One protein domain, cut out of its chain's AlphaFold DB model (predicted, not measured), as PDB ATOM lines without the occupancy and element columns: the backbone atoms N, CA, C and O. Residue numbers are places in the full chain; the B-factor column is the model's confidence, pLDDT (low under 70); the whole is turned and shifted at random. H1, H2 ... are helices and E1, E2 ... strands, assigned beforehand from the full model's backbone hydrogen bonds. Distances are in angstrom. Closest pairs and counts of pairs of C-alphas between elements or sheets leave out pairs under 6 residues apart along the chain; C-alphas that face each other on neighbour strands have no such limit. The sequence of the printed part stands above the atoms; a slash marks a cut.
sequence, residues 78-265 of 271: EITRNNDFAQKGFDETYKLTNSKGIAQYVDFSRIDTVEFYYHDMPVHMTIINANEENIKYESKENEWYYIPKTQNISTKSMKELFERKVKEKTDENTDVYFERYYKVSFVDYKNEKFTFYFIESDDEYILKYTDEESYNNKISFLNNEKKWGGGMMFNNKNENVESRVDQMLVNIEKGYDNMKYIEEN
ATOM      1  N   GLU A  78      48.601 -11.259  95.784       84.00
ATOM      2  CA  GLU A  78      48.467 -11.836  97.109       84.00
ATOM      3  C   GLU A  78      47.539 -10.935  97.923       84.00
ATOM      4  O   GLU A  78      47.775  -9.726  98.022       84.00
ATOM      5  N   ILE A  79      46.473 -11.513  98.473       86.62
ATOM      6  CA  ILE A  79      45.558 -10.836  99.393       86.62
ATOM      7  C   ILE A  79      45.927 -11.295 100.800       86.62
ATOM      8  O   ILE A  79      46.015 -12.490 101.062       86.62
ATOM      9  N   THR A  80      46.129 -10.349 101.708       87.12
ATOM     10  CA  THR A  80      46.380 -10.626 103.126       87.12
ATOM     11  C   THR A  80      45.502  -9.729 103.982       87.12
ATOM     12  O   THR A  80      45.259  -8.569 103.635       87.12
ATOM     13  N   ARG A  81      45.012 -10.240 105.113       85.75
ATOM     14  CA  ARG A  81      44.372  -9.384 106.116       85.75
ATOM     15  C   ARG A  81      45.433  -8.499 106.763       85.75
ATOM     16  O   ARG A  81      46.520  -8.968 107.097       85.75
ATOM     17  N   ASN A  82      45.107  -7.228 106.948       81.56
ATOM     18  CA  ASN A  82      45.952  -6.270 107.638       81.56
ATOM     19  C   ASN A  82      45.182  -5.632 108.805       81.56
ATOM     20  O   ASN A  82      44.021  -5.256 108.666       81.56
ATOM     21  N   ASN A  83      45.849  -5.481 109.947       75.69
ATOM     22  CA  ASN A  83      45.306  -4.852 111.151       75.69
ATOM     23  C   ASN A  83      45.993  -3.510 111.476       75.69
ATOM     24  O   ASN A  83      45.675  -2.888 112.489       75.69
ATOM     25  N   ASP A  84      46.906  -3.028 110.625       77.31
ATOM     26  CA  ASP A  84      47.672  -1.786 110.828       77.31
ATOM     27  C   ASP A  84      46.785  -0.537 110.991       77.31
ATOM     28  O   ASP A  84      47.212   0.488 111.529       77.31
ATOM     29  N   PHE A  85      45.534  -0.609 110.540       74.69
ATOM     30  CA  PHE A  85      44.572   0.489 110.571       74.69
ATOM     31  C   PHE A  85      43.584   0.410 111.745       74.69
ATOM     32  O   PHE A  85      42.748   1.307 111.878       74.69
ATOM     33  N   ALA A  86      43.725  -0.561 112.657       78.00
ATOM     34  CA  ALA A  86      42.869  -0.694 113.843       78.00
ATOM     35  C   ALA A  86      42.850   0.583 114.700       78.00
ATOM     36  O   ALA A  86      41.803   1.037 115.153       78.00
ATOM     37  N   GLN A  87      43.998   1.258 114.839       75.69
ATOM     38  CA  GLN A  87      44.101   2.528 115.577       75.69
ATOM     39  C   GLN A  87      43.335   3.689 114.919       75.69
ATOM     40  O   GLN A  87      43.069   4.698 115.570       75.69
ATOM     41  N   LYS A  88      42.981   3.562 113.636       72.88
ATOM     42  CA  LYS A  88      42.165   4.525 112.882       72.88
ATOM     43  C   LYS A  88      40.675   4.148 112.871       72.88
ATOM     44  O   LYS A  88      39.905   4.788 112.163       72.88
ATOM     45  N   GLY A  89      40.274   3.144 113.657       71.25
ATOM     46  CA  GLY A  89      38.891   2.673 113.753       71.25
ATOM     47  C   GLY A  89      38.469   1.730 112.625       71.25
ATOM     48  O   GLY A  89      37.276   1.614 112.358       71.25
ATOM     49  N   PHE A  90      39.432   1.104 111.942       74.38
ATOM     50  CA  PHE A  90      39.175   0.097 110.915       74.38
ATOM     51  C   PHE A  90      39.618  -1.272 111.410       74.38
ATOM     52  O   PHE A  90      40.812  -1.551 111.504       74.38
ATOM     53  N   ASP A  91      38.643  -2.110 111.718       73.25
ATOM     54  CA  ASP A  91      38.875  -3.438 112.276       73.25
ATOM     55  C   ASP A  91      39.094  -4.502 111.189       73.25
ATOM     56  O   ASP A  91      39.665  -5.556 111.457       73.25
ATOM     57  N   GLU A  92      38.671  -4.224 109.951       79.25
ATOM     58  CA  GLU A  92      38.838  -5.107 108.799       79.25
ATOM     59  C   GLU A  92      39.511  -4.334 107.660       79.25
ATOM     60  O   GLU A  92      38.895  -3.455 107.045       79.25
ATOM     61  N   THR A  93      40.767  -4.669 107.347       82.31
ATOM     62  CA  THR A  93      41.459  -4.151 106.158       82.31
ATOM     63  C   THR A  93      42.199  -5.250 105.408       82.31
ATOM     64  O   THR A  93      42.646  -6.237 105.991       82.31
ATOM     65  N   TYR A  94      42.329  -5.076 104.097       83.81
ATOM     66  CA  TYR A  94      42.989  -6.022 103.206       83.81
ATOM     67  C   TYR A  94      44.170  -5.347 102.528       83.81
ATOM     68  O   TYR A  94      44.040  -4.253 101.980       83.81
ATOM     69  N   LYS A  95      45.321  -6.010 102.539       86.56
ATOM     70  CA  LYS A  95      46.484  -5.636 101.748       86.56
ATOM     71  C   LYS A  95      46.537  -6.517 100.509       86.56
ATOM     72  O   LYS A  95      46.592  -7.740 100.608       86.56
ATOM     73  N   LEU A  96      46.569  -5.873  99.353       84.69
ATOM     74  CA  LEU A  96      46.809  -6.501  98.068       84.69
ATOM     75  C   LEU A  96      48.238  -6.191  97.627       84.69
ATOM     76  O   LEU A  96      48.615  -5.022  97.516       84.69
ATOM     77  N   THR A  97      49.020  -7.226  97.349       83.75
ATOM     78  CA  THR A  97      50.400  -7.089  96.868       83.75
ATOM     79  C   THR A  97      50.512  -7.686  95.474       83.75
ATOM     80  O   THR A  97      50.100  -8.823  95.260       83.75
ATOM     81  N   ASN A  98      51.076  -6.941  94.522       79.19
ATOM     82  CA  ASN A  98      51.416  -7.462  93.196       79.19
ATOM     83  C   ASN A  98      52.914  -7.771  93.133       79.19
ATOM     84  O   ASN A  98      53.746  -6.867  93.100       79.19
ATOM     85  N   SER A  99      53.264  -9.052  93.090       72.38
ATOM     86  CA  SER A  99      54.668  -9.484  93.092       72.38
ATOM     87  C   SER A  99      55.359  -9.396  91.725       72.38
ATOM     88  O   SER A  99      56.585  -9.491  91.670       72.38
ATOM     89  N   LYS A 100      54.611  -9.216  90.624       69.25
ATOM     90  CA  LYS A 100      55.155  -9.303  89.257       69.25
ATOM     91  C   LYS A 100      55.074  -8.017  88.417       69.25
ATOM     92  O   LYS A 100      55.897  -7.885  87.520       69.25
ATOM     93  N   GLY A 101      54.178  -7.065  88.721       62.81
ATOM     94  CA  GLY A 101      53.956  -5.822  87.932       62.81
ATOM     95  C   GLY A 101      53.432  -6.114  86.505       62.81
ATOM     96  O   GLY A 101      53.708  -7.164  85.954       62.81
ATOM     97  N   ILE A 102      52.612  -5.332  85.797       61.31
ATOM     98  CA  ILE A 102      52.190  -3.929  85.812       61.31
ATOM     99  C   ILE A 102      50.659  -3.930  85.941       61.31
ATOM    100  O   ILE A 102      49.963  -4.309  85.002       61.31
ATOM    101  N   ALA A 103      50.126  -3.537  87.098       66.50
ATOM    102  CA  ALA A 103      48.684  -3.398  87.294       66.50
ATOM    103  C   ALA A 103      48.349  -1.920  87.501       66.50
ATOM    104  O   ALA A 103      48.736  -1.311  88.499       66.50
ATOM    105  N   GLN A 104      47.652  -1.334  86.535       64.94
ATOM    106  CA  GLN A 104      47.088   0.003  86.642       64.94
ATOM    107  C   GLN A 104      45.631  -0.115  87.095       64.94
ATOM    108  O   GLN A 104      44.941  -1.070  86.754       64.94
ATOM    109  N   TYR A 105      45.156   0.855  87.878       69.06
ATOM    110  CA  TYR A 105      43.757   0.920  88.326       69.06
ATOM    111  C   TYR A 105      43.237  -0.386  88.945       69.06
ATOM    112  O   TYR A 105      42.372  -1.049  88.381       69.06
ATOM    113  N   VAL A 106      43.768  -0.748  90.114       76.56
ATOM    114  CA  VAL A 106      43.313  -1.939  90.834       76.56
ATOM    115  C   VAL A 106      42.075  -1.618  91.668       76.56
ATOM    116  O   VAL A 106      42.113  -0.774  92.568       76.56
ATOM    117  N   ASP A 107      40.993  -2.317  91.366       79.81
ATOM    118  CA  ASP A 107      39.730  -2.328  92.081       79.81
ATOM    119  C   ASP A 107      39.582  -3.641  92.859       79.81
ATOM    120  O   ASP A 107      39.972  -4.712  92.391       79.81
ATOM    121  N   PHE A 108      39.014  -3.551  94.053       80.62
ATOM    122  CA  PHE A 108      38.769  -4.690  94.929       80.62
ATOM    123  C   PHE A 108      37.310  -4.645  95.369       80.62
ATOM    124  O   PHE A 108      36.737  -3.571  95.505       80.62
ATOM    125  N   SER A 109      36.666  -5.778  95.588       81.06
ATOM    126  CA  SER A 109      35.311  -5.811  96.139       81.06
ATOM    127  C   SER A 109      35.071  -7.109  96.886       81.06
ATOM    128  O   SER A 109      35.512  -8.173  96.449       81.06
ATOM    129  N   ARG A 110      34.316  -7.031  97.984       83.50
ATOM    130  CA  ARG A 110      33.828  -8.207  98.709       83.50
ATOM    131  C   ARG A 110      32.414  -8.527  98.242       83.50
ATOM    132  O   ARG A 110      31.528  -7.675  98.311       83.50
ATOM    133  N   ILE A 111      32.208  -9.745  97.764       84.88
ATOM    134  CA  ILE A 111      30.913 -10.230  97.297       84.88
ATOM    135  C   ILE A 111      30.541 -11.445  98.132       84.88
ATOM    136  O   ILE A 111      31.200 -12.475  98.083       84.88
ATOM    137  N   ASP A 112      29.478 -11.309  98.898       84.25
ATOM    138  CA  ASP A 112      28.929 -12.355  99.736       84.25
ATOM    139  C   ASP A 112      27.724 -12.975  99.019       84.25
ATOM    140  O   ASP A 112      26.927 -12.278  98.394       84.25
ATOM    141  N   THR A 113      27.572 -14.288  99.084       84.81
ATOM    142  CA  THR A 113      26.404 -15.005  98.560       84.81
ATOM    143  C   THR A 113      25.740 -15.755  99.698       84.81
ATOM    144  O   THR A 113      26.420 -16.336 100.542       84.81
ATOM    145  N   VAL A 114      24.413 -15.687  99.754       86.38
ATOM    146  CA  VAL A 114      23.606 -16.244 100.840       86.38
ATOM    147  C   VAL A 114      22.513 -17.108 100.254       86.38
ATOM    148  O   VAL A 114      21.797 -16.702  99.341       86.38
ATOM    149  N   GLU A 115      22.369 -18.297 100.812       89.00
ATOM    150  CA  GLU A 115      21.419 -19.301 100.377       89.00
ATOM    151  C   GLU A 115      20.694 -19.884 101.580       89.00
ATOM    152  O   GLU A 115      21.331 -20.285 102.549       89.00
ATOM    153  N   PHE A 116      19.369 -19.929 101.521       90.06
ATOM    154  CA  PHE A 116      18.534 -20.438 102.608       90.06
ATOM    155  C   PHE A 116      17.144 -20.798 102.084       90.06
ATOM    156  O   PHE A 116      16.830 -20.541 100.921       90.06
ATOM    157  N   TYR A 117      16.313 -21.389 102.939       88.25
ATOM    158  CA  TYR A 117      14.900 -21.635 102.649       88.25
ATOM    159  C   TYR A 117      13.999 -20.671 103.417       88.25
ATOM    160  O   TYR A 117      14.263 -20.375 104.584       88.25
ATOM    161  N   TYR A 118      12.933 -20.213 102.763       87.88
ATOM    162  CA  TYR A 118      11.890 -19.366 103.333       87.88
ATOM    163  C   TYR A 118      10.518 -19.954 102.979       87.88
ATOM    164  O   TYR A 118      10.170 -19.972 101.798       87.88
ATOM    165  N   HIS A 119       9.778 -20.483 103.962       88.00
ATOM    166  CA  HIS A 119       8.545 -21.256 103.740       88.00
ATOM    167  C   HIS A 119       8.723 -22.363 102.689       88.00
ATOM    168  O   HIS A 119       8.040 -22.393 101.668       88.00
ATOM    169  N   ASP A 120       9.724 -23.225 102.898       83.06
ATOM    170  CA  ASP A 120      10.124 -24.308 101.981       83.06
ATOM    171  C   ASP A 120      10.527 -23.864 100.556       83.06
ATOM    172  O   ASP A 120      10.798 -24.696  99.684       83.06
ATOM    173  N   MET A 121      10.654 -22.559 100.302       83.69
ATOM    174  CA  MET A 121      11.138 -22.039  99.026       83.69
ATOM    175  C   MET A 121      12.631 -21.714  99.093       83.69
ATOM    176  O   MET A 121      13.053 -20.978  99.987       83.69
ATOM    177  N   PRO A 122      13.446 -22.194  98.138       85.44
ATOM    178  CA  PRO A 122      14.857 -21.855  98.105       85.44
ATOM    179  C   PRO A 122      15.043 -20.399  97.673       85.44
ATOM    180  O   PRO A 122      14.543 -19.976  96.626       85.44
ATOM    181  N   VAL A 123      15.826 -19.667  98.457       85.56
ATOM    182  CA  VAL A 123      16.220 -18.282  98.209       85.56
ATOM    183  C   VAL A 123      17.729 -18.224  97.962       85.56
ATOM    184  O   VAL A 123      18.514 -18.826  98.700       85.56
ATOM    185  N   HIS A 124      18.146 -17.497  96.922       85.31
ATOM    186  CA  HIS A 124      19.548 -17.140  96.675       85.31
ATOM    187  C   HIS A 124      19.723 -15.629  96.622       85.31
ATOM    188  O   HIS A 124      18.949 -14.921  95.981       85.31
ATOM    189  N   MET A 125      20.762 -15.112  97.267       81.81
ATOM    190  CA  MET A 125      21.016 -13.680  97.286       81.81
ATOM    191  C   MET A 125      22.484 -13.374  97.121       81.81
ATOM    192  O   MET A 125      23.343 -13.998  97.738       81.81
ATOM    193  N   THR A 126      22.757 -12.341  96.334       81.25
ATOM    194  CA  THR A 126      24.089 -11.753  96.233       81.25
ATOM    195  C   THR A 126      24.125 -10.460  97.039       81.25
ATOM    196  O   THR A 126      23.366  -9.527  96.788       81.25
ATOM    197  N   ILE A 127      25.025 -10.390  98.007       78.56
ATOM    198  CA  ILE A 127      25.304  -9.226  98.833       78.56
ATOM    199  C   ILE A 127      26.631  -8.623  98.366       78.56
ATOM    200  O   ILE A 127      27.702  -9.187  98.565       78.56
ATOM    201  N   ILE A 128      26.580  -7.443  97.761       73.31
ATOM    202  CA  ILE A 128      27.765  -6.726  97.294       73.31
ATOM    203  C   ILE A 128      28.162  -5.702  98.351       73.31
ATOM    204  O   ILE A 128      27.417  -4.762  98.648       73.31
ATOM    205  N   ASN A 129      29.367  -5.859  98.892       71.69
ATOM    206  CA  ASN A 129      30.019  -4.832  99.682       71.69
ATOM    207  C   ASN A 129      30.901  -3.984  98.777       71.69
ATOM    208  O   ASN A 129      31.978  -4.418  98.363       71.69
ATOM    209  N   ALA A 130      30.444  -2.771  98.467       62.81
ATOM    210  CA  ALA A 130      31.312  -1.814  97.802       62.81
ATOM    211  C   ALA A 130      32.466  -1.418  98.742       62.81
ATOM    212  O   ALA A 130      32.300  -1.392  99.962       62.81
ATOM    213  N   ASN A 131      33.624  -1.071  98.183       62.41
ATOM    214  CA  ASN A 131      34.738  -0.520  98.958       62.41
ATOM    215  C   ASN A 131      34.466   0.922  99.386       62.41
ATOM    216  O   ASN A 131      33.884   1.695  98.622       62.41
ATOM    217  N   GLU A 132      34.880   1.286 100.604       54.50
ATOM    218  CA  GLU A 132      34.693   2.644 101.138       54.50
ATOM    219  C   GLU A 132      35.662   3.602 100.461       54.50
ATOM    220  O   GLU A 132      35.255   4.642  99.946       54.50
ATOM    221  N   GLU A 133      36.924   3.187 100.398       54.78
ATOM    222  CA  GLU A 133      38.033   3.912  99.805       54.78
ATOM    223  C   GLU A 133      39.065   2.900  99.289       54.78
ATOM    224  O   GLU A 133      39.389   1.919  99.964       54.78
ATOM    225  N   ASN A 134      39.625   3.155  98.106       53.56
ATOM    226  CA  ASN A 134      40.895   2.550  97.715       53.56
ATOM    227  C   ASN A 134      41.979   3.438  98.332       53.56
ATOM    228  O   ASN A 134      42.354   4.453  97.739       53.56
ATOM    229  N   ILE A 135      42.446   3.111  99.540       52.81
ATOM    230  CA  ILE A 135      43.528   3.872 100.167       52.81
ATOM    231  C   ILE A 135      44.816   3.496  99.438       52.81
ATOM    232  O   ILE A 135      45.513   2.536  99.772       52.81
ATOM    233  N   LYS A 136      45.133   4.265  98.398       48.66
ATOM    234  CA  LYS A 136      46.434   4.207  97.743       48.66
ATOM    235  C   LYS A 136      47.433   4.875  98.686       48.66
ATOM    236  O   LYS A 136      47.498   6.098  98.759       48.66
ATOM    237  N   TYR A 137      48.174   4.083  99.454       46.81
ATOM    238  CA  TYR A 137      49.304   4.620 100.206       46.81
ATOM    239  C   TYR A 137      50.394   4.994  99.194       46.81
ATOM    240  O   TYR A 137      50.880   4.137  98.461       46.81
ATOM    241  N   GLU A 138      50.765   6.272  99.135       46.25
ATOM    242  CA  GLU A 138      51.699   6.851  98.152       46.25
ATOM    243  C   GLU A 138      53.157   6.342  98.248       46.25
ATOM    244  O   GLU A 138      54.049   6.950  97.669       46.25
ATOM    245  N   SER A 139      53.456   5.248  98.958       46.78
ATOM    246  CA  SER A 139      54.851   4.869  99.237       46.78
ATOM    247  C   SER A 139      55.385   3.639  98.500       46.78
ATOM    248  O   SER A 139      56.602   3.445  98.518       46.78
ATOM    249  N   LYS A 140      54.554   2.823  97.828       60.03
ATOM    250  CA  LYS A 140      55.021   1.644  97.065       60.03
ATOM    251  C   LYS A 140      54.146   1.350  95.842       60.03
ATOM    252  O   LYS A 140      52.942   1.175  95.974       60.03
ATOM    253  N   GLU A 141      54.761   1.226  94.664       64.38
ATOM    254  CA  GLU A 141      54.062   1.090  93.369       64.38
ATOM    255  C   GLU A 141      53.208  -0.188  93.209       64.38
ATOM    256  O   GLU A 141      52.366  -0.235  92.316       64.38
ATOM    257  N   ASN A 142      53.368  -1.193  94.081       75.50
ATOM    258  CA  ASN A 142      52.754  -2.524  93.953       75.50
ATOM    259  C   ASN A 142      51.969  -2.996  95.195       75.50
ATOM    260  O   ASN A 142      51.715  -4.194  95.344       75.50
ATOM    261  N   GLU A 143      51.622  -2.088  96.107       80.69
ATOM    262  CA  GLU A 143      50.828  -2.406  97.297       80.69
ATOM    263  C   GLU A 143      49.575  -1.525  97.353       80.69
ATOM    264  O   GLU A 143      49.652  -0.304  97.209       80.69
ATOM    265  N   TRP A 144      48.422  -2.139  97.611       80.31
ATOM    266  CA  TRP A 144      47.150  -1.445  97.799       80.31
ATOM    267  C   TRP A 144      46.497  -1.890  99.100       80.31
ATOM    268  O   TRP A 144      46.559  -3.065  99.460       80.31
ATOM    269  N   TYR A 145      45.855  -0.951  99.795       81.56
ATOM    270  CA  TYR A 145      45.108  -1.230 101.015       81.56
ATOM    271  C   TYR A 145      43.633  -0.927 100.776       81.56
ATOM    272  O   TYR A 145      43.271   0.140 100.272       81.56
ATOM    273  N   TYR A 146      42.789  -1.884 101.139       79.25
ATOM    274  CA  TYR A 146      41.360  -1.844 100.897       79.25
ATOM    275  C   TYR A 146      40.596  -1.984 102.197       79.25
ATOM    276  O   TYR A 146      40.878  -2.858 103.021       79.25
ATOM    277  N   ILE A 147      39.601  -1.118 102.344       77.56
ATOM    278  CA  ILE A 147      38.710  -1.091 103.491       77.56
ATOM    279  C   ILE A 147      37.283  -1.313 102.970       77.56
ATOM    280  O   ILE A 147      36.772  -0.474 102.213       77.56
ATOM    281  N   PRO A 148      36.628  -2.436 103.318       73.25
ATOM    282  CA  PRO A 148      35.243  -2.669 102.929       73.25
ATOM    283  C   PRO A 148      34.325  -1.652 103.622       73.25
ATOM    284  O   PRO A 148      34.547  -1.318 104.788       73.25
ATOM    285  N   LYS A 149      33.262  -1.185 102.945       71.12
ATOM    286  CA  LYS A 149      32.315  -0.220 103.543       71.12
ATOM    287  C   LYS A 149      31.692  -0.730 104.823       71.12
ATOM    288  O   LYS A 149      31.529   0.034 105.765       71.12
ATOM    289  N   THR A 150      31.340  -2.007 104.871       69.06
ATOM    290  CA  THR A 150      30.891  -2.612 106.121       69.06
ATOM    291  C   THR A 150      32.033  -3.404 106.744       69.06
ATOM    292  O   THR A 150      32.548  -4.348 106.135       69.06
ATOM    293  N   GLN A 151      32.382  -3.031 107.965       70.94
ATOM    294  CA  GLN A 151      33.442  -3.645 108.752       70.94
ATOM    295  C   GLN A 151      32.919  -4.876 109.505       70.94
ATOM    296  O   GLN A 151      31.761  -4.894 109.927       70.94
ATOM    297  N   ASN A 152      33.771  -5.884 109.709       62.81
ATOM    298  CA  ASN A 152      33.576  -7.006 110.642       62.81
ATOM    299  C   ASN A 152      32.307  -7.838 110.451       62.81
ATOM    300  O   ASN A 152      31.844  -8.514 111.374       62.81
ATOM    301  N   ILE A 153      31.741  -7.844 109.250       66.44
ATOM    302  CA  ILE A 153      30.664  -8.771 108.940       66.44
ATOM    303  C   ILE A 153      31.303 -10.146 108.722       66.44
ATOM    304  O   ILE A 153      31.698 -10.487 107.607       66.44
ATOM    305  N   SER A 154      31.461 -10.936 109.782       66.69
ATOM    306  CA  SER A 154      31.941 -12.310 109.638       66.69
ATOM    307  C   SER A 154      30.872 -13.182 108.968       66.69
ATOM    308  O   SER A 154      29.671 -12.979 109.162       66.69
ATOM    309  N   THR A 155      31.300 -14.191 108.208       61.75
ATOM    310  CA  THR A 155      30.403 -15.203 107.632       61.75
ATOM    311  C   THR A 155      29.534 -15.860 108.705       61.75
ATOM    312  O   THR A 155      28.331 -16.019 108.519       61.75
ATOM    313  N   LYS A 156      30.121 -16.171 109.868       62.31
ATOM    314  CA  LYS A 156      29.410 -16.770 111.003       62.31
ATOM    315  C   LYS A 156      28.326 -15.842 111.559       62.31
ATOM    316  O   LYS A 156      27.190 -16.272 111.713       62.31
ATOM    317  N   SER A 157      28.647 -14.567 111.780       78.31
ATOM    318  CA  SER A 157      27.666 -13.587 112.265       78.31
ATOM    319  C   SER A 157      26.548 -13.327 111.255       78.31
ATOM    320  O   SER A 157      25.414 -13.099 111.658       78.31
ATOM    321  N   MET A 158      26.832 -13.385 109.948       80.25
ATOM    322  CA  MET A 158      25.787 -13.262 108.926       80.25
ATOM    323  C   MET A 158      24.902 -14.485 108.848       80.25
ATOM    324  O   MET A 158      23.687 -14.339 108.778       80.25
ATOM    325  N   LYS A 159      25.499 -15.677 108.886       87.25
ATOM    326  CA  LYS A 159      24.762 -16.934 108.939       87.25
ATOM    327  C   LYS A 159      23.762 -16.909 110.098       87.25
ATOM    328  O   LYS A 159      22.563 -17.012 109.866       87.25
ATOM    329  N   GLU A 160      24.249 -16.650 111.309       89.56
ATOM    330  CA  GLU A 160      23.425 -16.577 112.520       89.56
ATOM    331  C   GLU A 160      22.353 -15.478 112.433       89.56
ATOM    332  O   GLU A 160      21.221 -15.678 112.876       89.56
ATOM    333  N   LEU A 161      22.675 -14.324 111.834       88.62
ATOM    334  CA  LEU A 161      21.709 -13.249 111.608       88.62
ATOM    335  C   LEU A 161      20.568 -13.703 110.692       88.62
ATOM    336  O   LEU A 161      19.407 -13.508 111.044       88.62
ATOM    337  N   PHE A 162      20.873 -14.305 109.542       89.81
ATOM    338  CA  PHE A 162      19.850 -14.787 108.615       89.81
ATOM    339  C   PHE A 162      19.002 -15.900 109.233       89.81
ATOM    340  O   PHE A 162      17.780 -15.815 109.171       89.81
ATOM    341  N   GLU A 163      19.617 -16.885 109.889       92.94
ATOM    342  CA  GLU A 163      18.899 -17.981 110.559       92.94
ATOM    343  C   GLU A 163      17.927 -17.440 111.609       92.94
ATOM    344  O   GLU A 163      16.747 -17.798 111.623       92.94
ATOM    345  N   ARG A 164      18.402 -16.515 112.453       94.00
ATOM    346  CA  ARG A 164      17.578 -15.850 113.465       94.00
ATOM    347  C   ARG A 164      16.425 -15.079 112.830       94.00
ATOM    348  O   ARG A 164      15.288 -15.231 113.265       94.00
ATOM    349  N   LYS A 165      16.704 -14.249 111.826       92.06
ATOM    350  CA  LYS A 165      15.703 -13.368 111.214       92.06
ATOM    351  C   LYS A 165      14.650 -14.125 110.411       92.06
ATOM    352  O   LYS A 165      13.487 -13.735 110.444       92.06
ATOM    353  N   VAL A 166      15.027 -15.206 109.731       92.19
ATOM    354  CA  VAL A 166      14.063 -16.091 109.065       92.19
ATOM    355  C   VAL A 166      13.166 -16.749 110.108       92.19
ATOM    356  O   VAL A 166      11.951 -16.632 110.006       92.19
ATOM    357  N   LYS A 167      13.744 -17.308 111.177       93.31
ATOM    358  CA  LYS A 167      12.975 -17.908 112.271       93.31
ATOM    359  C   LYS A 167      12.013 -16.932 112.949       93.31
ATOM    360  O   LYS A 167      10.887 -17.303 113.239       93.31
ATOM    361  N   GLU A 168      12.431 -15.687 113.185       93.06
ATOM    362  CA  GLU A 168      11.564 -14.630 113.733       93.06
ATOM    363  C   GLU A 168      10.353 -14.317 112.831       93.06
ATOM    364  O   GLU A 168       9.356 -13.783 113.318       93.06
ATOM    365  N   LYS A 169      10.445 -14.590 111.523       89.94
ATOM    366  CA  LYS A 169       9.401 -14.293 110.532       89.94
ATOM    367  C   LYS A 169       8.495 -15.480 110.233       89.94
ATOM    368  O   LYS A 169       7.299 -15.275 110.067       89.94
ATOM    369  N   THR A 170       9.062 -16.679 110.159       89.75
ATOM    370  CA  THR A 170       8.358 -17.875 109.683       89.75
ATOM    371  C   THR A 170       8.079 -18.894 110.787       89.75
ATOM    372  O   THR A 170       7.369 -19.860 110.536       89.75
ATOM    373  N   ASP A 171       8.648 -18.717 111.986       90.62
ATOM    374  CA  ASP A 171       8.720 -19.722 113.062       90.62
ATOM    375  C   ASP A 171       9.434 -21.036 112.660       90.62
ATOM    376  O   ASP A 171       9.459 -22.008 113.422       90.62
ATOM    377  N   GLU A 172      10.091 -21.066 111.496       89.06
ATOM    378  CA  GLU A 172      10.819 -22.221 110.966       89.06
ATOM    379  C   GLU A 172      12.326 -22.085 111.223       89.06
ATOM    380  O   GLU A 172      12.899 -20.995 111.184       89.06
ATOM    381  N   ASN A 173      13.010 -23.209 111.460       90.38
ATOM    382  CA  ASN A 173      14.472 -23.214 111.397       90.38
ATOM    383  C   ASN A 173      14.889 -23.395 109.935       90.38
ATOM    384  O   ASN A 173      14.334 -24.238 109.235       90.38
ATOM    385  N   THR A 174      15.898 -22.647 109.504       89.31
ATOM    386  CA  THR A 174      16.472 -22.750 108.163       89.31
ATOM    387  C   THR A 174      17.978 -22.903 108.290       89.31
ATOM    388  O   THR A 174      18.578 -22.306 109.183       89.31
ATOM    389  N   ASP A 175      18.580 -23.694 107.410       88.81
ATOM    390  CA  ASP A 175      20.032 -23.737 107.283       88.81
ATOM    391  C   ASP A 175      20.463 -22.642 106.310       88.81
ATOM    392  O   ASP A 175      20.023 -22.609 105.156       88.81
ATOM    393  N   VAL A 176      21.345 -21.756 106.767       87.88
ATOM    394  CA  VAL A 176      21.922 -20.719 105.909       87.88
ATOM    395  C   VAL A 176      23.301 -21.164 105.429       87.88
ATOM    396  O   VAL A 176      24.216 -21.421 106.220       87.88
ATOM    397  N   TYR A 177      23.460 -21.220 104.110       86.81
ATOM    398  CA  TYR A 177      24.745 -21.354 103.442       86.81
ATOM    399  C   TYR A 177      25.244 -19.975 103.012       86.81
ATOM    400  O   TYR A 177      24.496 -19.158 102.474       86.81
ATOM    401  N   PHE A 178      26.519 -19.711 103.279       84.88
ATOM    402  CA  PHE A 178      27.149 -18.429 103.008       84.88
ATOM    403  C   PHE A 178      28.511 -18.664 102.370       84.88
ATOM    404  O   PHE A 178      29.335 -19.394 102.923       84.88
ATOM    405  N   GLU A 179      28.763 -18.020 101.239       84.94
ATOM    406  CA  GLU A 179      30.039 -18.093 100.532       84.94
ATOM    407  C   GLU A 179      30.526 -16.684 100.189       84.94
ATOM    408  O   GLU A 179      29.764 -15.853  99.692       84.94
ATOM    409  N   ARG A 180      31.800 -16.412 100.483       86.31
ATOM    410  CA  ARG A 180      32.435 -15.102 100.316       86.31
ATOM    411  C   ARG A 180      33.466 -15.144  99.200       86.31
ATOM    412  O   ARG A 180      34.408 -15.932  99.245       86.31
ATOM    413  N   TYR A 181      33.313 -14.226  98.260       87.94
ATOM    414  CA  TYR A 181      34.230 -13.978  97.163       87.94
ATOM    415  C   TYR A 181      34.907 -12.616  97.304       87.94
ATOM    416  O   TYR A 181      34.305 -11.622  97.713       87.94
ATOM    417  N   TYR A 182      36.159 -12.564  96.875       86.62
ATOM    418  CA  TYR A 182      36.957 -11.353  96.770       86.62
ATOM    419  C   TYR A 182      37.271 -11.112  95.297       86.62
ATOM    420  O   TYR A 182      38.021 -11.871  94.683       86.62
ATOM    421  N   LYS A 183      36.659 -10.081  94.717       87.44
ATOM    422  CA  LYS A 183      36.861  -9.678  93.323       87.44
ATOM    423  C   LYS A 183      38.023  -8.695  93.259       87.44
ATOM    424  O   LYS A 183      37.975  -7.665  93.921       87.44
ATOM    425  N   VAL A 184      39.029  -8.994  92.447       85.62
ATOM    426  CA  VAL A 184      40.135  -8.089  92.104       85.62
ATOM    427  C   VAL A 184      40.041  -7.797  90.615       85.62
ATOM    428  O   VAL A 184      40.176  -8.707  89.801       85.62
ATOM    429  N   SER A 185      39.833  -6.541  90.239       85.06
ATOM    430  CA  SER A 185      39.879  -6.101  88.845       85.06
ATOM    431  C   SER A 185      41.038  -5.139  88.642       85.06
ATOM    432  O   SER A 185      41.311  -4.306  89.494       85.06
ATOM    433  N   PHE A 186      41.725  -5.219  87.510       80.50
ATOM    434  CA  PHE A 186      42.762  -4.252  87.156       80.50
ATOM    435  C   PHE A 186      42.833  -4.078  85.645       80.50
ATOM    436  O   PHE A 186      42.251  -4.850  84.877       80.50
ATOM    437  N   VAL A 187      43.550  -3.042  85.236       79.38
ATOM    438  CA  VAL A 187      43.835  -2.730  83.844       79.38
ATOM    439  C   VAL A 187      45.337  -2.859  83.626       79.38
ATOM    440  O   VAL A 187      46.137  -2.361  84.420       79.38
ATOM    441  N   ASP A 188      45.747  -3.564  82.582       74.50
ATOM    442  CA  ASP A 188      47.161  -3.648  82.236       74.50
ATOM    443  C   ASP A 188      47.636  -2.393  81.470       74.50
ATOM    444  O   ASP A 188      46.892  -1.450  81.202       74.50
ATOM    445  N   TYR A 189      48.910  -2.370  81.090       68.81
ATOM    446  CA  TYR A 189      49.503  -1.281  80.309       68.81
ATOM    447  C   TYR A 189      48.950  -1.153  78.873       68.81
ATOM    448  O   TYR A 189      49.123  -0.105  78.248       68.81
ATOM    449  N   LYS A 190      48.305  -2.201  78.340       74.12
ATOM    450  CA  LYS A 190      47.607  -2.201  77.044       74.12
ATOM    451  C   LYS A 190      46.159  -1.749  77.163       74.12
ATOM    452  O   LYS A 190      45.452  -1.717  76.157       74.12
ATOM    453  N   ASN A 191      45.738  -1.351  78.361       73.00
ATOM    454  CA  ASN A 191      44.366  -0.993  78.670       73.00
ATOM    455  C   ASN A 191      43.395  -2.192  78.562       73.00
ATOM    456  O   ASN A 191      42.196  -2.005  78.350       73.00
ATOM    457  N   GLU A 192      43.904  -3.419  78.705       79.62
ATOM    458  CA  GLU A 192      43.109  -4.642  78.804       79.62
ATOM    459  C   GLU A 192      42.662  -4.848  80.256       79.62
ATOM    460  O   GLU A 192      43.451  -4.741  81.198       79.62
ATOM    461  N   LYS A 193      41.367  -5.123  80.442       81.75
ATOM    462  CA  LYS A 193      40.770  -5.339  81.762       81.75
ATOM    463  C   LYS A 193      40.818  -6.817  82.125       81.75
ATOM    464  O   LYS A 193      40.332  -7.659  81.374       81.75
ATOM    465  N   PHE A 194      41.274  -7.096  83.334       82.88
ATOM    466  CA  PHE A 194      41.303  -8.428  83.922       82.88
ATOM    467  C   PHE A 194      40.525  -8.437  85.234       82.88
ATOM    468  O   PHE A 194      40.484  -7.434  85.952       82.88
ATOM    469  N   THR A 195      39.908  -9.575  85.546       85.06
ATOM    470  CA  THR A 195      39.126  -9.764  86.769       85.06
ATOM    471  C   THR A 195      39.396 -11.145  87.341       85.06
ATOM    472  O   THR A 195      39.177 -12.145  86.672       85.06
ATOM    473  N   PHE A 196      39.806 -11.195  88.599       86.56
ATOM    474  CA  PHE A 196      40.036 -12.412  89.357       86.56
ATOM    475  C   PHE A 196      39.078 -12.488  90.540       86.56
ATOM    476  O   PHE A 196      38.725 -11.468  91.130       86.56
ATOM    477  N   TYR A 197      38.680 -13.703  90.902       88.50
ATOM    478  CA  TYR A 197      37.816 -13.968  92.047       88.50
ATOM    479  C   TYR A 197      38.494 -14.979  92.958       88.50
ATOM    480  O   TYR A 197      38.855 -16.068  92.509       88.50
ATOM    481  N   PHE A 198      38.627 -14.630  94.230       89.50
ATOM    482  CA  PHE A 198      39.245 -15.460  95.257       89.50
ATOM    483  C   PHE A 198      38.216 -15.861  96.312       89.50
ATOM    484  O   PHE A 198      37.258 -15.126  96.543       89.50
ATOM    485  N   ILE A 199      38.431 -16.998  96.965       89.00
ATOM    486  CA  ILE A 199      37.703 -17.422  98.168       89.00
ATOM    487  C   ILE A 199      38.684 -17.530  99.332       89.00
ATOM    488  O   ILE A 199      39.851 -17.850  99.119       89.00
ATOM    489  N   GLU A 200      38.218 -17.274 100.548       84.00
ATOM    490  CA  GLU A 200      39.022 -17.489 101.753       84.00
ATOM    491  C   GLU A 200      38.789 -18.911 102.285       84.00
ATOM    492  O   GLU A 200      37.646 -19.320 102.493       84.00
ATOM    493  N   SER A 201      39.868 -19.665 102.488       80.56
ATOM    494  CA  SER A 201      39.873 -21.010 103.068       80.56
ATOM    495  C   SER A 201      41.107 -21.152 103.948       80.56
ATOM    496  O   SER A 201      42.206 -20.898 103.474       80.56
ATOM    497  N   ASP A 202      40.935 -21.557 105.208       81.12
ATOM    498  CA  ASP A 202      42.038 -21.740 106.170       81.12
ATOM    499  C   ASP A 202      42.989 -20.524 106.262       81.12
ATOM    500  O   ASP A 202      44.206 -20.669 106.277       81.12
ATOM    501  N   ASP A 203      42.412 -19.314 106.303       74.69
ATOM    502  CA  ASP A 203      43.117 -18.018 106.307       74.69
ATOM    503  C   ASP A 203      43.954 -17.716 105.039       74.69
ATOM    504  O   ASP A 203      44.677 -16.717 104.988       74.69
ATOM    505  N   GLU A 204      43.805 -18.515 103.979       78.56
ATOM    506  CA  GLU A 204      44.421 -18.301 102.668       78.56
ATOM    507  C   GLU A 204      43.392 -17.880 101.606       78.56
ATOM    508  O   GLU A 204      42.241 -18.322 101.598       78.56
ATOM    509  N   TYR A 205      43.820 -17.037 100.660       84.50
ATOM    510  CA  TYR A 205      42.988 -16.565  99.548       84.50
ATOM    511  C   TYR A 205      43.288 -17.372  98.287       84.50
ATOM    512  O   TYR A 205      44.311 -17.179  97.629       84.50
ATOM    513  N   ILE A 206      42.374 -18.265  97.924       86.62
ATOM    514  CA  ILE A 206      42.534 -19.195  96.806       86.62
ATOM    515  C   ILE A 206      41.838 -18.635  95.568       86.62
ATOM    516  O   ILE A 206      40.648 -18.319  95.602       86.62
ATOM    517  N   LEU A 207      42.565 -18.553  94.450       86.12
ATOM    518  CA  LEU A 207      42.007 -18.151  93.158       86.12
ATOM    519  C   LEU A 207      40.958 -19.168  92.688       86.12
ATOM    520  O   LEU A 207      41.260 -20.348  92.509       86.12
ATOM    521  N   LYS A 208      39.732 -18.698  92.452       87.06
ATOM    522  CA  LYS A 208      38.596 -19.522  92.026       87.06
ATOM    523  C   LYS A 208      38.199 -19.294  90.572       87.06
ATOM    524  O   LYS A 208      37.917 -20.266  89.875       87.06
ATOM    525  N   TYR A 209      38.195 -18.040  90.119       85.69
ATOM    526  CA  TYR A 209      37.825 -17.672  88.747       85.69
ATOM    527  C   TYR A 209      38.751 -16.591  88.186       85.69
ATOM    528  O   TYR A 209      39.229 -15.727  88.922       85.69
ATOM    529  N   THR A 210      38.975 -16.633  86.872       83.69
ATOM    530  CA  THR A 210      39.867 -15.720  86.135       83.69
ATOM    531  C   THR A 210      39.145 -14.763  85.194       83.69
ATOM    532  O   THR A 210      39.791 -13.978  84.502       83.69
ATOM    533  N   ASP A 211      37.820 -14.844  85.143       81.12
ATOM    534  CA  ASP A 211      36.986 -14.022  84.282       81.12
ATOM    535  C   ASP A 211      35.577 -13.860  84.868       81.12
ATOM    536  O   ASP A 211      35.106 -14.650  85.692       81.12
ATOM    537  N   GLU A 212      34.919 -12.776  84.458       80.38
ATOM    538  CA  GLU A 212      33.594 -12.380  84.943       80.38
ATOM    539  C   GLU A 212      32.479 -13.283  84.401       80.38
ATOM    540  O   GLU A 212      31.474 -13.477  85.080       80.38
ATOM    541  N   GLU A 213      32.657 -13.881  83.221       81.31
ATOM    542  CA  GLU A 213      31.671 -14.781  82.616       81.31
ATOM    543  C   GLU A 213      31.533 -16.076  83.424       81.31
ATOM    544  O   GLU A 213      30.426 -16.457  83.794       81.31
ATOM    545  N   SER A 214      32.647 -16.710  83.781       80.31
ATOM    546  CA  SER A 214      32.687 -17.918  84.608       80.31
ATOM    547  C   SER A 214      32.053 -17.694  85.981       80.31
ATOM    548  O   SER A 214      31.273 -18.528  86.447       80.31
ATOM    549  N   TYR A 215      32.337 -16.550  86.610       82.81
ATOM    550  CA  TYR A 215      31.696 -16.163  87.867       82.81
ATOM    551  C   TYR A 215      30.188 -15.936  87.687       82.81
ATOM    552  O   TYR A 215      29.379 -16.498  88.426       82.81
ATOM    553  N   ASN A 216      29.786 -15.158  86.681       81.06
ATOM    554  CA  ASN A 216      28.377 -14.865  86.432       81.06
ATOM    555  C   ASN A 216      27.590 -16.125  86.081       81.06
ATOM    556  O   ASN A 216      26.480 -16.280  86.568       81.06
ATOM    557  N   ASN A 217      28.160 -17.065  85.329       78.38
ATOM    558  CA  ASN A 217      27.517 -18.343  85.031       78.38
ATOM    559  C   ASN A 217      27.208 -19.134  86.310       78.38
ATOM    560  O   ASN A 217      26.122 -19.700  86.424       78.38
ATOM    561  N   LYS A 218      28.105 -19.125  87.307       79.56
ATOM    562  CA  LYS A 218      27.849 -19.725  88.625       79.56
ATOM    563  C   LYS A 218      26.701 -19.020  89.353       79.56
ATOM    564  O   LYS A 218      25.796 -19.696  89.832       79.56
ATOM    565  N   ILE A 219      26.708 -17.689  89.419       73.69
ATOM    566  CA  ILE A 219      25.662 -16.921  90.117       73.69
ATOM    567  C   ILE A 219      24.307 -17.017  89.402       73.69
ATOM    568  O   ILE A 219      23.277 -17.232  90.035       73.69
ATOM    569  N   SER A 220      24.283 -16.902  88.076       68.44
ATOM    570  CA  SER A 220      23.081 -17.050  87.254       68.44
ATOM    571  C   SER A 220      22.502 -18.457  87.340       68.44
ATOM    572  O   SER A 220      21.287 -18.593  87.409       68.44
ATOM    573  N   PHE A 221      23.340 -19.495  87.384       61.09
ATOM    574  CA  PHE A 221      22.884 -20.859  87.640       61.09
ATOM    575  C   PHE A 221      22.169 -20.964  88.993       61.09
ATOM    576  O   PHE A 221      21.046 -21.457  89.048       61.09
ATOM    577  N   LEU A 222      22.753 -20.407  90.059       61.28
ATOM    578  CA  LEU A 222      22.134 -20.398  91.390       61.28
ATOM    579  C   LEU A 222      20.808 -19.621  91.419       61.28
ATOM    580  O   LEU A 222      19.842 -20.087  92.016       61.28
ATOM    581  N   ASN A 223      20.734 -18.477  90.733       59.34
ATOM    582  CA  ASN A 223      19.508 -17.681  90.604       59.34
ATOM    583  C   ASN A 223      18.432 -18.342  89.729       59.34
ATOM    584  O   ASN A 223      17.255 -18.064  89.915       59.34
ATOM    585  N   ASN A 224      18.811 -19.177  88.760       57.81
ATOM    586  CA  ASN A 224      17.862 -19.855  87.873       57.81
ATOM    587  C   ASN A 224      17.339 -21.168  88.472       57.81
ATOM    588  O   ASN A 224      16.190 -21.529  88.226       57.81
ATOM    589  N   GLU A 225      18.151 -21.891  89.252       55.31
ATOM    590  CA  GLU A 225      17.694 -23.086  89.978       55.31
ATOM    591  C   GLU A 225      16.815 -22.734  91.185       55.31
ATOM    592  O   GLU A 225      15.928 -23.504  91.563       55.31
ATOM    593  N   LYS A 226      17.035 -21.566  91.794       55.91
ATOM    594  CA  LYS A 226      16.294 -21.116  92.971       55.91
ATOM    595  C   LYS A 226      15.223 -20.125  92.538       55.91
ATOM    596  O   LYS A 226      15.522 -19.047  92.051       55.91
ATOM    597  N   LYS A 227      13.952 -20.508  92.713       58.75
ATOM    598  CA  LYS A 227      12.767 -19.763  92.236       58.75
ATOM    599  C   LYS A 227      12.707 -18.304  92.711       58.75
ATOM    600  O   LYS A 227      12.001 -17.506  92.100       58.75
ATOM    601  N   TRP A 228      13.425 -17.967  93.783       67.31
ATOM    602  CA  TRP A 228      13.464 -16.640  94.376       67.31
ATOM    603  C   TRP A 228      14.905 -16.186  94.582       67.31
ATOM    604  O   TRP A 228      15.705 -16.868  95.227       67.31
ATOM    605  N   GLY A 229      15.231 -15.004  94.065       66.69
ATOM    606  CA  GLY A 229      16.541 -14.419  94.284       66.69
ATOM    607  C   GLY A 229      16.591 -12.911  94.112       66.69
ATOM    608  O   GLY A 229      15.663 -12.285  93.597       66.69
ATOM    609  N   GLY A 230      17.674 -12.312  94.602       70.06
ATOM    610  CA  GLY A 230      17.845 -10.865  94.609       70.06
ATOM    611  C   GLY A 230      19.267 -10.412  94.921       70.06
ATOM    612  O   GLY A 230      20.152 -11.202  95.244       70.06
ATOM    613  N   GLY A 231      19.479  -9.101  94.811       72.88
ATOM    614  CA  GLY A 231      20.746  -8.452  95.122       72.88
ATOM    615  C   GLY A 231      20.584  -7.422  96.236       72.88
ATOM    616  O   GLY A 231      19.634  -6.639  96.229       72.88
ATOM    617  N   MET A 232      21.531  -7.387  97.166       74.06
ATOM    618  CA  MET A 232      21.675  -6.326  98.159       74.06
ATOM    619  C   MET A 232      23.024  -5.646  97.955       74.06
ATOM    620  O   MET A 232      24.034  -6.317  97.775       74.06
ATOM    621  N   MET A 233      23.059  -4.316  97.994       72.56
ATOM    622  CA  MET A 233      24.303  -3.554  97.895       72.56
ATOM    623  C   MET A 233      24.438  -2.630  99.098       72.56
ATOM    624  O   MET A 233      23.543  -1.824  99.364       72.56
ATOM    625  N   PHE A 234      25.565  -2.735  99.798       71.31
ATOM    626  CA  PHE A 234      25.921  -1.840 100.894       71.31
ATOM    627  C   PHE A 234      26.765  -0.683 100.360       71.31
ATOM    628  O   PHE A 234      27.886  -0.888  99.890       71.31
ATOM    629  N   ASN A 235      26.221   0.537 100.422       67.06
ATOM    630  CA  ASN A 235      26.824   1.719  99.798       67.06
ATOM    631  C   ASN A 235      27.315   2.777 100.789       67.06
ATOM    632  O   ASN A 235      27.976   3.728 100.361       67.06
ATOM    633  N   ASN A 236      27.062   2.609 102.086       62.59
ATOM    634  CA  ASN A 236      27.453   3.559 103.123       62.59
ATOM    635  C   ASN A 236      27.949   2.829 104.387       62.59
ATOM    636  O   ASN A 236      27.370   1.825 104.796       62.59
ATOM    637  N   LYS A 237      29.018   3.362 104.998       59.88
ATOM    638  CA  LYS A 237      29.699   2.837 106.192       59.88
ATOM    639  C   LYS A 237      28.785   2.655 107.406       59.88
ATOM    640  O   LYS A 237      29.001   1.775 108.229       59.88
ATOM    641  N   ASN A 238      27.741   3.477 107.500       62.38
ATOM    642  CA  ASN A 238      26.808   3.480 108.629       62.38
ATOM    643  C   ASN A 238      25.510   2.710 108.340       62.38
ATOM    644  O   ASN A 238      24.528   2.865 109.070       62.38
ATOM    645  N   GLU A 239      25.448   1.929 107.257       68.44
ATOM    646  CA  GLU A 239      24.268   1.108 106.993       68.44
ATOM    647  C   GLU A 239      24.135   0.005 108.044       68.44
ATOM    648  O   GLU A 239      25.017  -0.830 108.228       68.44
ATOM    649  N   ASN A 240      22.988  -0.010 108.724       77.62
ATOM    650  CA  ASN A 240      22.644  -1.078 109.647       77.62
ATOM    651  C   ASN A 240      22.320  -2.347 108.843       77.62
ATOM    652  O   ASN A 240      21.278  -2.434 108.186       77.62
ATOM    653  N   VAL A 241      23.225  -3.320 108.919       79.25
ATOM    654  CA  VAL A 241      23.137  -4.623 108.247       79.25
ATOM    655  C   VAL A 241      21.851  -5.354 108.612       79.25
ATOM    656  O   VAL A 241      21.161  -5.833 107.717       79.25
ATOM    657  N   GLU A 242      21.474  -5.376 109.893       83.88
ATOM    658  CA  GLU A 242      20.239  -6.035 110.331       83.88
ATOM    659  C   GLU A 242      19.004  -5.390 109.702       83.88
ATOM    660  O   GLU A 242      18.130  -6.093 109.208       83.88
ATOM    661  N   SER A 243      18.958  -4.057 109.644       84.19
ATOM    662  CA  SER A 243      17.847  -3.327 109.017       84.19
ATOM    663  C   SER A 243      17.726  -3.636 107.521       84.19
ATOM    664  O   SER A 243      16.621  -3.794 107.000       84.19
ATOM    665  N   ARG A 244      18.856  -3.773 106.817       82.88
ATOM    666  CA  ARG A 244      18.866  -4.171 105.401       82.88
ATOM    667  C   ARG A 244      18.376  -5.605 105.209       82.88
ATOM    668  O   ARG A 244      17.569  -5.839 104.310       82.88
ATOM    669  N   VAL A 245      18.818  -6.532 106.056       85.44
ATOM    670  CA  VAL A 245      18.336  -7.923 106.064       85.44
ATOM    671  C   VAL A 245      16.830  -7.971 106.340       85.44
ATOM    672  O   VAL A 245      16.102  -8.635 105.609       85.44
ATOM    673  N   ASP A 246      16.335  -7.195 107.305       87.12
ATOM    674  CA  ASP A 246      14.905  -7.110 107.619       87.12
ATOM    675  C   ASP A 246      14.078  -6.599 106.433       87.12
ATOM    676  O   ASP A 246      13.066  -7.203 106.072       87.12
ATOM    677  N   GLN A 247      14.501  -5.502 105.794       86.31
ATOM    678  CA  GLN A 247      13.821  -4.954 104.610       86.31
ATOM    679  C   GLN A 247      13.740  -5.972 103.473       86.31
ATOM    680  O   GLN A 247      12.739  -6.062 102.763       86.31
ATOM    681  N   MET A 248      14.810  -6.733 103.297       86.19
ATOM    682  CA  MET A 248      14.913  -7.751 102.271       86.19
ATOM    683  C   MET A 248      13.991  -8.940 102.562       86.19
ATOM    684  O   MET A 248      13.254  -9.344 101.667       86.19
ATOM    685  N   LEU A 249      13.938  -9.435 103.803       87.19
ATOM    686  CA  LEU A 249      12.984 -10.479 104.194       87.19
ATOM    687  C   LEU A 249      11.531 -10.015 104.039       87.19
ATOM    688  O   LEU A 249      10.700 -10.776 103.565       87.19
ATOM    689  N   VAL A 250      11.223  -8.747 104.336       88.94
ATOM    690  CA  VAL A 250       9.890  -8.169 104.072       88.94
ATOM    691  C   VAL A 250       9.536  -8.197 102.582       88.94
ATOM    692  O   VAL A 250       8.374  -8.386 102.230       88.94
ATOM    693  N   ASN A 251      10.505  -7.993 101.690       86.88
ATOM    694  CA  ASN A 251      10.255  -8.071 100.250       86.88
ATOM    695  C   ASN A 251      10.053  -9.516  99.777       86.88
ATOM    696  O   ASN A 251       9.212  -9.742  98.908       86.88
ATOM    697  N   ILE A 252      10.784 -10.473 100.355       86.50
ATOM    698  CA  ILE A 252      10.590 -11.908 100.098       86.50
ATOM    699  C   ILE A 252       9.193 -12.337 100.554       86.50
ATOM    700  O   ILE A 252       8.464 -12.925  99.762       86.50
ATOM    701  N   GLU A 253       8.784 -11.951 101.766       88.38
ATOM    702  CA  GLU A 253       7.447 -12.219 102.315       88.38
ATOM    703  C   GLU A 253       6.339 -11.702 101.391       88.38
ATOM    704  O   GLU A 253       5.456 -12.446 100.983       88.38
ATOM    705  N   LYS A 254       6.428 -10.438 100.958       87.25
ATOM    706  CA  LYS A 254       5.461  -9.868 100.003       87.25
ATOM    707  C   LYS A 254       5.413 -10.642  98.688       87.25
ATOM    708  O   LYS A 254       4.359 -10.743  98.064       87.25
ATOM    709  N   GLY A 255       6.564 -11.118  98.224       84.62
ATOM    710  CA  GLY A 255       6.656 -11.964  97.046       84.62
ATOM    711  C   GLY A 255       5.901 -13.279  97.233       84.62
ATOM    712  O   GLY A 255       5.076 -13.635  96.391       84.62
ATOM    713  N   TYR A 256       6.146 -13.947  98.357       84.88
ATOM    714  CA  TYR A 256       5.469 -15.179  98.744       84.88
ATOM    715  C   TYR A 256       3.950 -15.000  98.855       84.88
ATOM    716  O   TYR A 256       3.204 -15.737  98.213       84.88
ATOM    717  N   ASP A 257       3.486 -13.974  99.571       87.19
ATOM    718  CA  ASP A 257       2.058 -13.674  99.736       87.19
ATOM    719  C   ASP A 257       1.357 -13.453  98.392       87.19
ATOM    720  O   ASP A 257       0.269 -13.978  98.149       87.19
ATOM    721  N   ASN A 258       1.992 -12.702  97.487       85.88
ATOM    722  CA  ASN A 258       1.462 -12.476  96.145       85.88
ATOM    723  C   ASN A 258       1.369 -13.781  95.344       85.88
ATOM    724  O   ASN A 258       0.384 -13.995  94.640       85.88
ATOM    725  N   MET A 259       2.376 -14.653  95.442       82.44
ATOM    726  CA  MET A 259       2.366 -15.957  94.775       82.44
ATOM    727  C   MET A 259       1.246 -16.842  95.322       82.44
ATOM    728  O   MET A 259       0.458 -17.368  94.539       82.44
ATOM    729  N   LYS A 260       1.121 -16.939  96.645       83.88
ATOM    730  CA  LYS A 260       0.058 -17.698  97.304       83.88
ATOM    731  C   LYS A 260      -1.326 -17.180  96.917       83.88
ATOM    732  O   LYS A 260      -2.194 -17.969  96.558       83.88
ATOM    733  N   TYR A 261      -1.516 -15.859  96.884       85.81
ATOM    734  CA  TYR A 261      -2.749 -15.245  96.389       85.81
ATOM    735  C   TYR A 261      -3.042 -15.644  94.937       85.81
ATOM    736  O   TYR A 261      -4.187 -15.958  94.606       85.81
ATOM    737  N   ILE A 262      -2.032 -15.652  94.061       83.50
ATOM    738  CA  ILE A 262      -2.205 -16.073  92.666       83.50
ATOM    739  C   ILE A 262      -2.593 -17.554  92.589       83.50
ATOM    740  O   ILE A 262      -3.536 -17.898  91.881       83.50
ATOM    741  N   GLU A 263      -1.912 -18.430  93.323       83.12
ATOM    742  CA  GLU A 263      -2.224 -19.861  93.352       83.12
ATOM    743  C   GLU A 263      -3.640 -20.119  93.882       83.12
ATOM    744  O   GLU A 263      -4.402 -20.860  93.268       83.12
ATOM    745  N   GLU A 264      -4.054 -19.453  94.957       85.50
ATOM    746  CA  GLU A 264      -5.386 -19.629  95.544       85.50
ATOM    747  C   GLU A 264      -6.516 -19.110  94.638       85.50
ATOM    748  O   GLU A 264      -7.601 -19.693  94.617       85.50
ATOM    749  N   ASN A 265      -6.276 -18.043  93.866       85.00
ATOM    750  CA  ASN A 265      -7.323 -17.373  93.080       85.00
ATOM    751  C   ASN A 265      -7.295 -17.693  91.575       85.00
ATOM    752  O   ASN A 265      -8.283 -17.439  90.885       85.00
TER     753      ASN A 265
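Overview. This is residues 78 to 265 of the 271 residues of an uncharacterized protein of Breznakia blatticola (UniProt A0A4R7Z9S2). A long, strongly twisted sheet of six strands, E9 E8 E7 E3 E4 E10, curls round helix H2; at one end of its long strands a small four-strand sheet, E1 E2 E6 E5, is partly face to face with it, the strands crossed. Toward the other end, H1 covers the face opposite H2, and H3 runs past E10 and E4 until its residues 257 to 265 stick out. The 188 printed residues hold ten named strands and three named helices, in the order E1 E2 E3 E4 E5 E6 H1 E7 E8 E9 H2 E10 H3, a mixed class. The larger sheet is mixed, the smaller antiparallel. The whole is compact, with a radius of gyration of the C-alphas of 18.7 A, yet elongated, spanning 64 by 38 by 28 A.

Arrangement. The larger sheet runs E9, residues 204 to 209, E8, 193 to 201, E7, 177 to 187, E3, 104 to 118, E4, 121 to 129, and E10, 228 to 234. E7 E8 E9 are a meander, each strand the antiparallel neighbour of the one before; N 182 and O 198 are 2.8 A apart, N 206 and O 199 2.8 A. E7 and E3 are antiparallel, with N 111 and O 181 at 2.8 A. E3 and E4 form a hairpin, with N 114 and O 125 at 2.8 A. E4 and E10 are parallel, with N 128 and O 232 at 2.8 A. The smaller sheet is E1, residues 78 to 82, E2, 93 to 98, E6, 143 to 148, and E5, 131 to 135; N 80 and O 95 are 2.9 A apart, N 94 and O 146 2.9 A, N 132 and O 147 3.0 A. The two sheets form a sandwich, face to face with strands at 46 degrees; the closest C-alphas of E3 and E5 are those of Ser 109 and Asn 131, 6.0 A. H1, residues 155 to 170, is over E7 and E3 at a height of 9.4 A. H2, residues 212 to 225, is on the opposite face from H1; the closest C-alphas of H2 and E4 are those of Asn 223 and His 124, 6.1 A apart, and the closest of H2 and E10 are those of Asn 223 and Gly 229, 5.7 A apart. H3, residues 241 to 265, is over E4 at a height of 9.1 A. The sheet has three layers, helices on both faces: H1 and H3 on one, H2 on the other. H1 and H3 touch through residues 161 to 166 and 242 to 249 alone, at a steep tilt of 40 degrees, the same way; the C-alphas of Lys 165 and Asp 246 are closest, 7.3 A. In H1, H2 and H3 every O i to N i+4 pair is within hydrogen-bond range.

Along the chain. E1 begins at C-alpha 78, (48.467, -11.836, 97.109). E3 is 43.5 A long and E7 33.1 A. H3, 36.3 A long, ends at C-alpha 265, (-7.323, -17.373, 93.080).

Size, cuts and confidence. The C-alphas farthest apart are those of Ser 139 and Asn 265, 66.3 A. The printed part has no cut and no long link. Mean pLDDT of the printed part is 78.2; 40 residues are under 70, among them 130 to 141 and 220 to 229.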